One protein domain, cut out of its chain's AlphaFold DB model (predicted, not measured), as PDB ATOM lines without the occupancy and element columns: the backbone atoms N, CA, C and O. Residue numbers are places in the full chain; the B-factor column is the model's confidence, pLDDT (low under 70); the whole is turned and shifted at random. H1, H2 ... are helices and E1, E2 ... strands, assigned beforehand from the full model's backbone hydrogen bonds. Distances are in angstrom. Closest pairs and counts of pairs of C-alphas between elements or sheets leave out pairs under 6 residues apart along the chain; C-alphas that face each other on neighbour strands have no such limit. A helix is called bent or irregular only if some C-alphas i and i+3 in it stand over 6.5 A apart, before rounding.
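AT A GLANCE: This is residues 3 to 77 of the 94 residues of an uncharacterized protein of Pseudacidovorax intermedius (UniProt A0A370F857). Look for two layers: a small antiparallel sheet of three strands, with helices H1 and H2 side by side over one face, both along the strands. The short H3 follows H2 and only grazes the sheet. The printed part has 75 residues, with three named helices and three named strands in the order E1 H1 E2 E3 H2 H3; the sheet runs E1 - E3 - E2, and the class is mixed. It is compact, with a radius of gyration of the C-alphas of 12.2 A, spanning 36 by 25 by 23 A.

HOW THE PARTS SIT: Begin at E1, residues 3 to 5, antiparallel to E3, residues 48 to 54; N 4 and O 51 are within hydrogen-bond range at 2.9 A. E3 forms a hairpin with E2, residues 37 to 42, where N 39 and O 52 are 2.8 A apart. H1, residues 15 to 26, is at a height of 10.3 A over the sheet. E1, H1 and E2 make a split strand-helix-strand unit, its two strands running the same way with E3 between them; the crossover is left-handed. H2, residues 57 to 69, is on the same face as H1, at a height of 9.9 A, over E3 and E2. H1 and H2 touch, the closest C-alphas being Ala 26 and Gln 59 at 6.5 A, with a shallow tilt of 30 degrees, opposite ways. H3, residues 72 to 76, is close to but not clearly touching H2; their closest C-alphas, Leu 67 and Val 73, are 6.0 A apart. Every O i to N i+4 pair is within range in H2, 5 of 8 in H1 and 0 of 1 in H3, which has 1 of 2 O i to N i+3 pairs.

IN THESE COORDINATES: Find C-alpha 3 at (88.792, 88.210, 80.558), where E1 begins. H1 runs 17.3 A, E2 16.8 A, E3 16.7 A and H2 18.6 A, ending at C-alpha 69 (85.179, 92.020, 97.262). H1 and H3 are only just irregular: C-alphas 21 and 24 are 6.7 A apart, 72 and 75 6.9 A.

THE WHOLE: The C-alphas of Leu 32 and Arg 45 are the two farthest apart, 36.2 A. The printed part has no cut, and no link is long. Look for pLDDT under 70 at residues 24 to 35 and 73 to 77.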
ATOM      1  N   ASN A   3      89.389  89.235  79.718       85.06
ATOM      2  CA  ASN A   3      88.792  88.210  80.558       85.06
ATOM      3  C   ASN A   3      88.147  87.160  79.656       85.06
ATOM      4  O   ASN A   3      87.438  87.495  78.714       85.06
ATOM      5  N   GLU A   4      88.426  85.899  79.942       86.19
ATOM      6  CA  GLU A   4      88.057  84.762  79.107       86.19
ATOM      7  C   GLU A   4      87.410  83.705  79.999       86.19
ATOM      8  O   GLU A   4      87.983  83.311  81.020       86.19
ATOM      9  N   LEU A   5      86.209  83.267  79.624       87.25
ATOM     10  CA  LEU A   5      85.599  82.076  80.203       87.25
ATOM     11  C   LEU A   5      86.240  80.854  79.540       87.25
ATOM     12  O   LEU A   5      86.310  80.788  78.318       87.25
ATOM     13  N   ILE A   6      86.715  79.908  80.340       85.31
ATOM     14  CA  ILE A   6      87.330  78.678  79.849       85.31
ATOM     15  C   ILE A   6      86.221  77.713  79.431       85.31
ATOM     16  O   ILE A   6      85.333  77.393  80.226       85.31
ATOM     17  N   ASP A   7      86.293  77.232  78.191       80.62
ATOM     18  CA  ASP A   7      85.314  76.302  77.635       80.62
ATOM     19  C   ASP A   7      85.141  75.050  78.505       80.62
ATOM     20  O   ASP A   7      86.102  74.423  78.956       80.62
ATOM     21  N   GLY A   8      83.880  74.680  78.739       78.69
ATOM     22  CA  GLY A   8      83.513  73.504  79.531       78.69
ATOM     23  C   GLY A   8      83.650  73.670  81.047       78.69
ATOM     24  O   GLY A   8      83.326  72.736  81.783       78.69
ATOM     25  N   ALA A   9      84.088  74.834  81.537       78.38
ATOM     26  CA  ALA A   9      84.149  75.115  82.962       78.38
ATOM     27  C   ALA A   9      82.860  75.784  83.459       78.38
ATOM     28  O   ALA A   9      82.337  76.716  82.851       78.38
ATOM     29  N   GLU A  10      82.349  75.308  84.594       86.50
ATOM     30  CA  GLU A  10      81.158  75.876  85.220       86.50
ATOM     31  C   GLU A  10      81.525  77.162  85.979       86.50
ATOM     32  O   GLU A  10      82.356  77.094  86.895       86.50
ATOM     33  N   PRO A  11      80.949  78.321  85.614       86.94
ATOM     34  CA  PRO A  11      81.231  79.577  86.287       86.94
ATOM     35  C   PRO A  11      80.598  79.655  87.674       86.94
ATOM     36  O   PRO A  11      79.659  78.927  87.999       86.94
ATOM     37  N   LEU A  12      81.101  80.573  88.500       84.25
ATOM     38  CA  LEU A  12      80.421  80.903  89.748       84.25
ATOM     39  C   LEU A  12      79.083  81.614  89.466       84.25
ATOM     40  O   LEU A  12      78.956  82.311  88.455       84.25
ATOM     41  N   PRO A  13      78.086  81.500  90.365       84.50
ATOM     42  CA  PRO A  13      76.801  82.189  90.207       84.50
ATOM     43  C   PRO A  13      76.922  83.716  90.070       84.50
ATOM     44  O   PRO A  13      76.084  84.355  89.435       84.50
ATOM     45  N   ASP A  14      77.966  84.301  90.653       83.31
ATOM     46  CA  ASP A  14      78.276  85.730  90.664       83.31
ATOM     47  C   ASP A  14      79.262  86.161  89.559       83.31
ATOM     48  O   ASP A  14      79.648  87.329  89.506       83.31
ATOM     49  N   ASP A  15      79.608  85.276  88.617       86.75
ATOM     50  CA  ASP A  15      80.554  85.544  87.524       86.75
ATOM     51  C   ASP A  15      80.254  86.839  86.753       86.75
ATOM     52  O   ASP A  15      81.139  87.660  86.505       86.75
ATOM     53  N   LYS A  16      78.978  87.085  86.440       87.69
ATOM     54  CA  LYS A  16      78.557  88.316  85.754       87.69
ATOM     55  C   LYS A  16      78.875  89.574  86.565       87.69
ATOM     56  O   LYS A  16      79.245  90.591  85.983       87.69
ATOM     57  N   ALA A  17      78.733  89.516  87.889       86.88
ATOM     58  CA  ALA A  17      79.048  90.634  88.772       86.88
ATOM     59  C   ALA A  17      80.566  90.841  88.890       86.88
ATOM     60  O   ALA A  17      81.025  91.984  88.889       86.88
ATOM     61  N   ILE A  18      81.341  89.752  88.911       85.12
ATOM     62  CA  ILE A  18      82.809  89.790  88.898       85.12
ATOM     63  C   ILE A  18      83.306  90.484  87.626       85.12
ATOM     64  O   ILE A  18      84.081  91.436  87.707       85.12
ATOM     65  N   VAL A  19      82.827  90.063  86.451       86.88
ATOM     66  CA  VAL A  19      83.216  90.662  85.162       86.88
ATOM     67  C   VAL A  19      82.808  92.135  85.091       86.88
ATOM     68  O   VAL A  19      83.641  92.984  84.765       86.88
ATOM     69  N   ALA A  20      81.575  92.469  85.481       86.44
ATOM     70  CA  ALA A  20      81.096  93.851  85.489       86.44
ATOM     71  C   ALA A  20      81.921  94.768  86.412       86.44
ATOM     72  O   ALA A  20      82.088  95.950  86.120       86.44
ATOM     73  N   ALA A  21      82.476  94.246  87.508       84.81
ATOM     74  CA  ALA A  21      83.355  95.002  88.399       84.81
ATOM     75  C   ALA A  21      84.775  95.215  87.826       84.81
ATOM     76  O   ALA A  21      85.475  96.146  88.244       84.81
ATOM     77  N   LEU A  22      85.205  94.388  86.865       80.56
ATOM     78  CA  LEU A  22      86.521  94.464  86.213       80.56
ATOM     79  C   LEU A  22      86.555  95.450  85.031       80.56
ATOM     80  O   LEU A  22      87.556  96.148  84.847       80.56
ATOM     81  N   GLU A  23      85.474  95.556  84.254       73.50
ATOM     82  CA  GLU A  23      85.406  96.384  83.035       73.50
ATOM     83  C   GLU A  23      85.692  97.894  83.230       73.50
ATOM     84  O   GLU A  23      86.471  98.456  82.450       73.50
ATOM     85  N   PRO A  24      85.157  98.588  84.259       60.59
ATOM     86  CA  PRO A  24      85.304 100.042  84.389       60.59
ATOM     87  C   PRO A  24      86.741 100.479  84.691       60.59
ATOM     88  O   PRO A  24      87.138 101.607  84.402       60.59
ATOM     89  N   LYS A  25      87.542  99.586  85.282       59.25
ATOM     90  CA  LYS A  25      88.879  99.897  85.802       59.25
ATOM     91  C   LYS A  25      90.005  99.592  84.809       59.25
ATOM     92  O   LYS A  25      91.147  99.974  85.042       59.25
ATOM     93  N   ALA A  26      89.695  98.956  83.678       52.84
ATOM     94  CA  ALA A  26      90.663  98.646  82.628       52.84
ATOM     95  C   ALA A  26      90.921  99.816  81.657       52.84
ATOM     96  O   ALA A  26      91.987  99.880  81.047       52.84
ATOM     97  N   LYS A  27      89.966 100.746  81.520       53.22
ATOM     98  CA  LYS A  27      89.933 101.755  80.443       53.22
ATOM     99  C   LYS A  27      90.891 102.944  80.630       53.22
ATOM    100  O   LYS A  27      91.071 103.724  79.704       53.22
ATOM    101  N   HIS A  28      91.509 103.081  81.807       53.12
ATOM    102  CA  HIS A  28      92.304 104.259  82.188       53.12
ATOM    103  C   HIS A  28      93.786 103.978  82.457       53.12
ATOM    104  O   HIS A  28      94.472 104.831  83.015       53.12
ATOM    105  N   MET A  29      94.302 102.804  82.089       58.62
ATOM    106  CA  MET A  29      95.690 102.456  82.395       58.62
ATOM    107  C   MET A  29      96.563 102.404  81.153       58.62
ATOM    108  O   MET A  29      96.315 101.624  80.240       58.62
ATOM    109  N   ILE A  30      97.579 103.267  81.169       58.53
ATOM    110  CA  ILE A  30      98.651 103.347  80.182       58.53
ATOM    111  C   ILE A  30      99.390 102.008  80.177       58.53
ATOM    112  O   ILE A  30      99.837 101.538  81.225       58.53
ATOM    113  N   ASP A  31      99.501 101.402  78.999       59.09
ATOM    114  CA  ASP A  31     100.371 100.255  78.779       59.09
ATOM    115  C   ASP A  31     101.824 100.746  78.796       59.09
ATOM    116  O   ASP A  31     102.250 101.518  77.938       59.09
ATOM    117  N   LEU A  32     102.561 100.358  79.835       64.12
ATOM    118  CA  LEU A  32     103.962 100.729  80.037       64.12
ATOM    119  C   LEU A  32     104.922  99.646  79.509       64.12
ATOM    120  O   LEU A  32     106.089  99.634  79.897       64.12
ATOM    121  N   GLY A  33     104.444  98.708  78.682       64.00
ATOM    122  CA  GLY A  33     105.253  97.599  78.168       64.00
ATOM    123  C   GLY A  33     105.566  96.542  79.227       64.00
ATOM    124  O   GLY A  33     106.601  95.878  79.162       64.00
ATOM    125  N   TRP A  34     104.701  96.404  80.235       65.94
ATOM    126  CA  TRP A  34     104.879  95.392  81.274       65.94
ATOM    127  C   TRP A  34     104.560  94.000  80.719       65.94
ATOM    128  O   TRP A  34     103.659  93.862  79.886       65.94
ATOM    129  N   PRO A  35     105.243  92.947  81.206       67.94
ATOM    130  CA  PRO A  35     104.868  91.579  80.890       67.94
ATOM    131  C   PRO A  35     103.392  91.340  81.217       67.94
ATOM    132  O   PRO A  35     102.895  91.793  82.252       67.94
ATOM    133  N   ALA A  36     102.698  90.612  80.341       72.56
ATOM    134  CA  ALA A  36     101.331  90.196  80.608       72.56
ATOM    135  C   ALA A  36     101.292  89.330  81.878       72.56
ATOM    136  O   ALA A  36     102.065  88.384  82.032       72.56
ATOM    137  N   MET A  37     100.382  89.665  82.784       78.06
ATOM    138  CA  MET A  37     100.126  88.961  84.030       78.06
ATOM    139  C   MET A  37      98.766  88.282  83.955       78.06
ATOM    140  O   MET A  37      97.823  88.844  83.405       78.06
ATOM    141  N   VAL A  38      98.657  87.075  84.504       77.19
ATOM    142  CA  VAL A  38      97.442  86.261  84.405       77.19
ATOM    143  C   VAL A  38      96.939  85.917  85.800       77.19
ATOM    144  O   VAL A  38      97.694  85.401  86.619       77.19
ATOM    145  N   ALA A  39      95.659  86.180  86.055       80.94
ATOM    146  CA  ALA A  39      94.929  85.727  87.230       80.94
ATOM    147  C   ALA A  39      93.874  84.691  86.819       80.94
ATOM    148  O   ALA A  39      93.214  84.835  85.790       80.94
ATOM    149  N   GLY A  40      93.722  83.636  87.619       83.88
ATOM    150  CA  GLY A  40      92.701  82.608  87.427       83.88
ATOM    151  C   GLY A  40      91.643  82.686  88.519       83.88
ATOM    152  O   GLY A  40      91.988  82.849  89.685       83.88
ATOM    153  N   VAL A  41      90.374  82.545  88.147       84.81
ATOM    154  CA  VAL A  41      89.263  82.400  89.094       84.81
ATOM    155  C   VAL A  41      88.804  80.952  89.083       84.81
ATOM    156  O   VAL A  41      88.540  80.395  88.012       84.81
ATOM    157  N   ARG A  42      88.721  80.336  90.265       84.56
ATOM    158  CA  ARG A  42      88.236  78.967  90.430       84.56
ATOM    159  C   ARG A  42      86.779  78.926  90.861       84.56
ATOM    160  O   ARG A  42      86.284  79.837  91.519       84.56
ATOM    161  N   ASN A  43      86.085  77.879  90.439       82.81
ATOM    162  CA  ASN A  43      84.702  77.630  90.815       82.81
ATOM    163  C   ASN A  43      84.626  76.836  92.127       82.81
ATOM    164  O   ASN A  43      85.640  76.480  92.724       82.81
ATOM    165  N   HIS A  44      83.409  76.494  92.551       80.50
ATOM    166  CA  HIS A  44      83.155  75.708  93.762       80.50
ATOM    167  C   HIS A  44      83.795  74.302  93.746       80.50
ATOM    168  O   HIS A  44      83.912  73.667  94.790       80.50
ATOM    169  N   ARG A  45      84.223  73.813  92.573       78.94
ATOM    170  CA  ARG A  45      84.928  72.534  92.390       78.94
ATOM    171  C   ARG A  45      86.452  72.690  92.402       78.94
ATOM    172  O   ARG A  45      87.152  71.714  92.150       78.94
ATOM    173  N   GLY A  46      86.967  73.900  92.629       77.56
ATOM    174  CA  GLY A  46      88.396  74.196  92.556       77.56
ATOM    175  C   GLY A  46      88.956  74.154  91.131       77.56
ATOM    176  O   GLY A  46      90.161  73.998  90.957       77.56
ATOM    177  N   VAL A  47      88.115  74.268  90.096       81.38
ATOM    178  CA  VAL A  47      88.547  74.315  88.689       81.38
ATOM    179  C   VAL A  47      88.631  75.767  88.243       81.38
ATOM    180  O   VAL A  47      87.673  76.518  88.426       81.38
ATOM    181  N   VAL A  48      89.757  76.167  87.640       82.38
ATOM    182  CA  VAL A  48      89.882  77.492  87.012       82.38
ATOM    183  C   VAL A  48      88.893  77.559  85.855       82.38
ATOM    184  O   VAL A  48      89.020  76.802  84.896       82.38
ATOM    185  N   TYR A  49      87.915  78.452  85.956       86.31
ATOM    186  CA  TYR A  49      86.874  78.624  84.944       86.31
ATOM    187  C   TYR A  49      86.993  79.955  84.208       86.31
ATOM    188  O   TYR A  49      86.436  80.108  83.126       86.31
ATOM    189  N   ARG A  50      87.719  80.923  84.776       86.25
ATOM    190  CA  ARG A  50      87.940  82.226  84.154       86.25
ATOM    191  C   ARG A  50      89.399  82.625  84.242       86.25
ATOM    192  O   ARG A  50      90.022  82.530  85.301       86.25
ATOM    193  N   ARG A  51      89.924  83.104  83.121       86.19
ATOM    194  CA  ARG A  51      91.256  83.688  82.994       86.19
ATOM    195  C   ARG A  51      91.122  85.197  82.850       86.19
ATOM    196  O   ARG A  51      90.279  85.674  82.098       86.19
ATOM    197  N   ILE A  52      91.954  85.943  83.565       85.50
ATOM    198  CA  ILE A  52      92.025  87.399  83.492       85.50
ATOM    199  C   ILE A  52      93.467  87.782  83.165       85.50
ATOM    200  O   ILE A  52      94.364  87.551  83.973       85.50
ATOM    201  N   THR A  53      93.687  88.378  81.998       82.88
ATOM    202  CA  THR A  53      94.994  88.866  81.548       82.88
ATOM    203  C   THR A  53      95.080  90.378  81.737       82.88
ATOM    204  O   THR A  53      94.199  91.140  81.318       82.88
ATOM    205  N   VAL A  54      96.153  90.835  82.376       81.06
ATOM    206  CA  VAL A  54      96.426  92.242  82.672       81.06
ATOM    207  C   VAL A  54      97.830  92.637  82.222       81.06
ATOM    208  O   VAL A  54      98.752  91.837  82.286       81.06
ATOM    209  N   HIS A  55      98.011  93.886  81.798       76.31
ATOM    210  CA  HIS A  55      99.260  94.390  81.200       76.31
ATOM    211  C   HIS A  55      99.892  95.520  82.027       76.31
ATOM    212  O   HIS A  55     100.583  96.389  81.513       76.31
ATOM    213  N   GLY A  56      99.622  95.553  83.332       73.56
ATOM    214  CA  GLY A  56     100.181  96.579  84.203       73.56
ATOM    215  C   GLY A  56      99.835  96.372  85.668       73.56
ATOM    216  O   GLY A  56      98.824  95.756  86.012       73.56
ATOM    217  N   PHE A  57     100.673  96.923  86.543       72.75
ATOM    218  CA  PHE A  57     100.537  96.753  87.987       72.75
ATOM    219  C   PHE A  57      99.200  97.278  88.530       72.75
ATOM    220  O   PHE A  57      98.551  96.614  89.332       72.75
ATOM    221  N   GLY A  58      98.717  98.427  88.046       76.88
ATOM    222  CA  GLY A  58      97.419  98.949  88.484       76.88
ATOM    223  C   GLY A  58      96.241  98.050  88.083       76.88
ATOM    224  O   GLY A  58      95.266  97.935  88.832       76.88
ATOM    225  N   GLN A  59      96.335  97.361  86.936       77.44
ATOM    226  CA  GLN A  59      95.334  96.379  86.504       77.44
ATOM    227  C   GLN A  59      95.380  95.141  87.405       77.44
ATOM    228  O   GLN A  59      94.328  94.644  87.794       77.44
ATOM    229  N   LEU A  60      96.572  94.698  87.814       77.88
ATOM    230  CA  LEU A  60      96.730  93.607  88.779       77.88
ATOM    231  C   LEU A  60      96.129  93.957  90.150       77.88
ATOM    232  O   LEU A  60      95.339  93.185  90.686       77.88
ATOM    233  N   VAL A  61      96.440  95.137  90.693       81.56
ATOM    234  CA  VAL A  61      95.870  95.622  91.967       81.56
ATOM    235  C   VAL A  61      94.349  95.736  91.877       81.56
ATOM    236  O   VAL A  61      93.629  95.379  92.808       81.56
ATOM    237  N   THR A  62      93.838  96.192  90.734       83.50
ATOM    238  CA  THR A  62      92.403  96.229  90.450       83.50
ATOM    239  C   THR A  62      91.777  94.842  90.518       83.50
ATOM    240  O   THR A  62      90.776  94.678  91.212       83.50
ATOM    241  N   VAL A  63      92.363  93.858  89.832       84.62
ATOM    242  CA  VAL A  63      91.882  92.472  89.843       84.62
ATOM    243  C   VAL A  63      91.896  91.922  91.265       84.62
ATOM    244  O   VAL A  63      90.875  91.419  91.719       84.62
ATOM    245  N   GLY A  64      92.995  92.094  92.006       82.12
ATOM    246  CA  GLY A  64      93.091  91.657  93.401       82.12
ATOM    247  C   GLY A  64      92.015  92.275  94.300       82.12
ATOM    248  O   GLY A  64      91.370  91.565  95.066       82.12
ATOM    249  N   ASN A  65      91.757  93.579  94.157       84.19
ATOM    250  CA  ASN A  65      90.716  94.271  94.917       84.19
ATOM    251  C   ASN A  65      89.309  93.781  94.567       84.19
ATOM    252  O   ASN A  65      88.502  93.574  95.468       84.19
ATOM    253  N   VAL A  66      89.009  93.597  93.277       85.50
ATOM    254  CA  VAL A  66      87.705  93.088  92.834       85.50
ATOM    255  C   VAL A  66      87.506  91.668  93.350       85.50
ATOM    256  O   VAL A  66      86.532  91.415  94.043       85.50
ATOM    257  N   LEU A  67      88.461  90.764  93.129       85.31
ATOM    258  CA  LEU A  67      88.385  89.395  93.649       85.31
ATOM    259  C   LEU A  67      88.254  89.370  95.183       85.31
ATOM    260  O   LEU A  67      87.527  88.539  95.723       85.31
ATOM    261  N   GLY A  68      88.877  90.318  95.890       82.56
ATOM    262  CA  GLY A  68      88.712  90.511  97.335       82.56
ATOM    263  C   GLY A  68      87.290  90.850  97.760       82.56
ATOM    264  O   GLY A  68      86.817  90.298  98.750       82.56
ATOM    265  N   GLN A  69      86.585  91.686  96.998       84.81
ATOM    266  CA  GLN A  69      85.179  92.020  97.262       84.81
ATOM    267  C   GLN A  69      84.263  90.795  97.177       84.81
ATOM    268  O   GLN A  69      83.289  90.715  97.919       84.81
ATOM    269  N   PHE A  70      84.603  89.831  96.320       82.31
ATOM    270  CA  PHE A  70      83.865  88.575  96.158       82.31
ATOM    271  C   PHE A  70      84.391  87.441  97.060       82.31
ATOM    272  O   PHE A  70      83.945  86.305  96.954       82.31
ATOM    273  N   GLY A  71      85.354  87.713  97.951       79.88
ATOM    274  CA  GLY A  71      85.937  86.690  98.830       79.88
ATOM    275  C   GLY A  71      86.827  85.666  98.111       79.88
ATOM    276  O   GLY A  71      87.208  84.652  98.694       79.88
ATOM    277  N   LEU A  72      87.220  85.943  96.867       77.69
ATOM    278  CA  LEU A  72      87.974  85.040  95.986       77.69
ATOM    279  C   LEU A  72      89.496  85.113  96.198       77.69
ATOM    280  O   LEU A  72      90.271  84.536  95.443       77.69
ATOM    281  N   VAL A  73      89.945  85.814  97.244       68.62
ATOM    282  CA  VAL A  73      91.371  85.982  97.593       68.62
ATOM    283  C   VAL A  73      91.924  84.776  98.370       68.62
ATOM    284  O   VAL A  73      93.139  84.619  98.487       68.62
ATOM    285  N   ASN A  74      91.056  83.884  98.870       54.69
ATOM    286  CA  ASN A  74      91.449  82.734  99.696       54.69
ATOM    287  C   ASN A  74      92.292  81.666  98.968       54.69
ATOM    288  O   ASN A  74      92.935  80.869  99.640       54.69
ATOM    289  N   GLU A  75      92.387  81.667  97.637       48.66
ATOM    290  CA  GLU A  75      93.250  80.712  96.919       48.66
ATOM    291  C   GLU A  75      94.719  81.151  96.777       48.66
ATOM    292  O   GLU A  75      95.541  80.407  96.246       48.66
ATOM    293  N   LEU A  76      95.087  82.325  97.298       41.91
ATOM    294  CA  LEU A  76      96.491  82.732  97.445       41.91
ATOM    295  C   LEU A  76      97.120  82.234  98.759       41.91
ATOM    296  O   LEU A  76      98.323  82.389  98.954       41.91
ATOM    297  N   LYS A  77      96.322  81.659  99.673       35.00
ATOM    298  CA  LYS A  77      96.765  81.229 101.013       35.00
ATOM    299  C   LYS A  77      97.307  79.801 101.087       35.00
ATOM    300  O   LYS A  77      97.947  79.478 102.080       35.00
TER     301      LYS A  77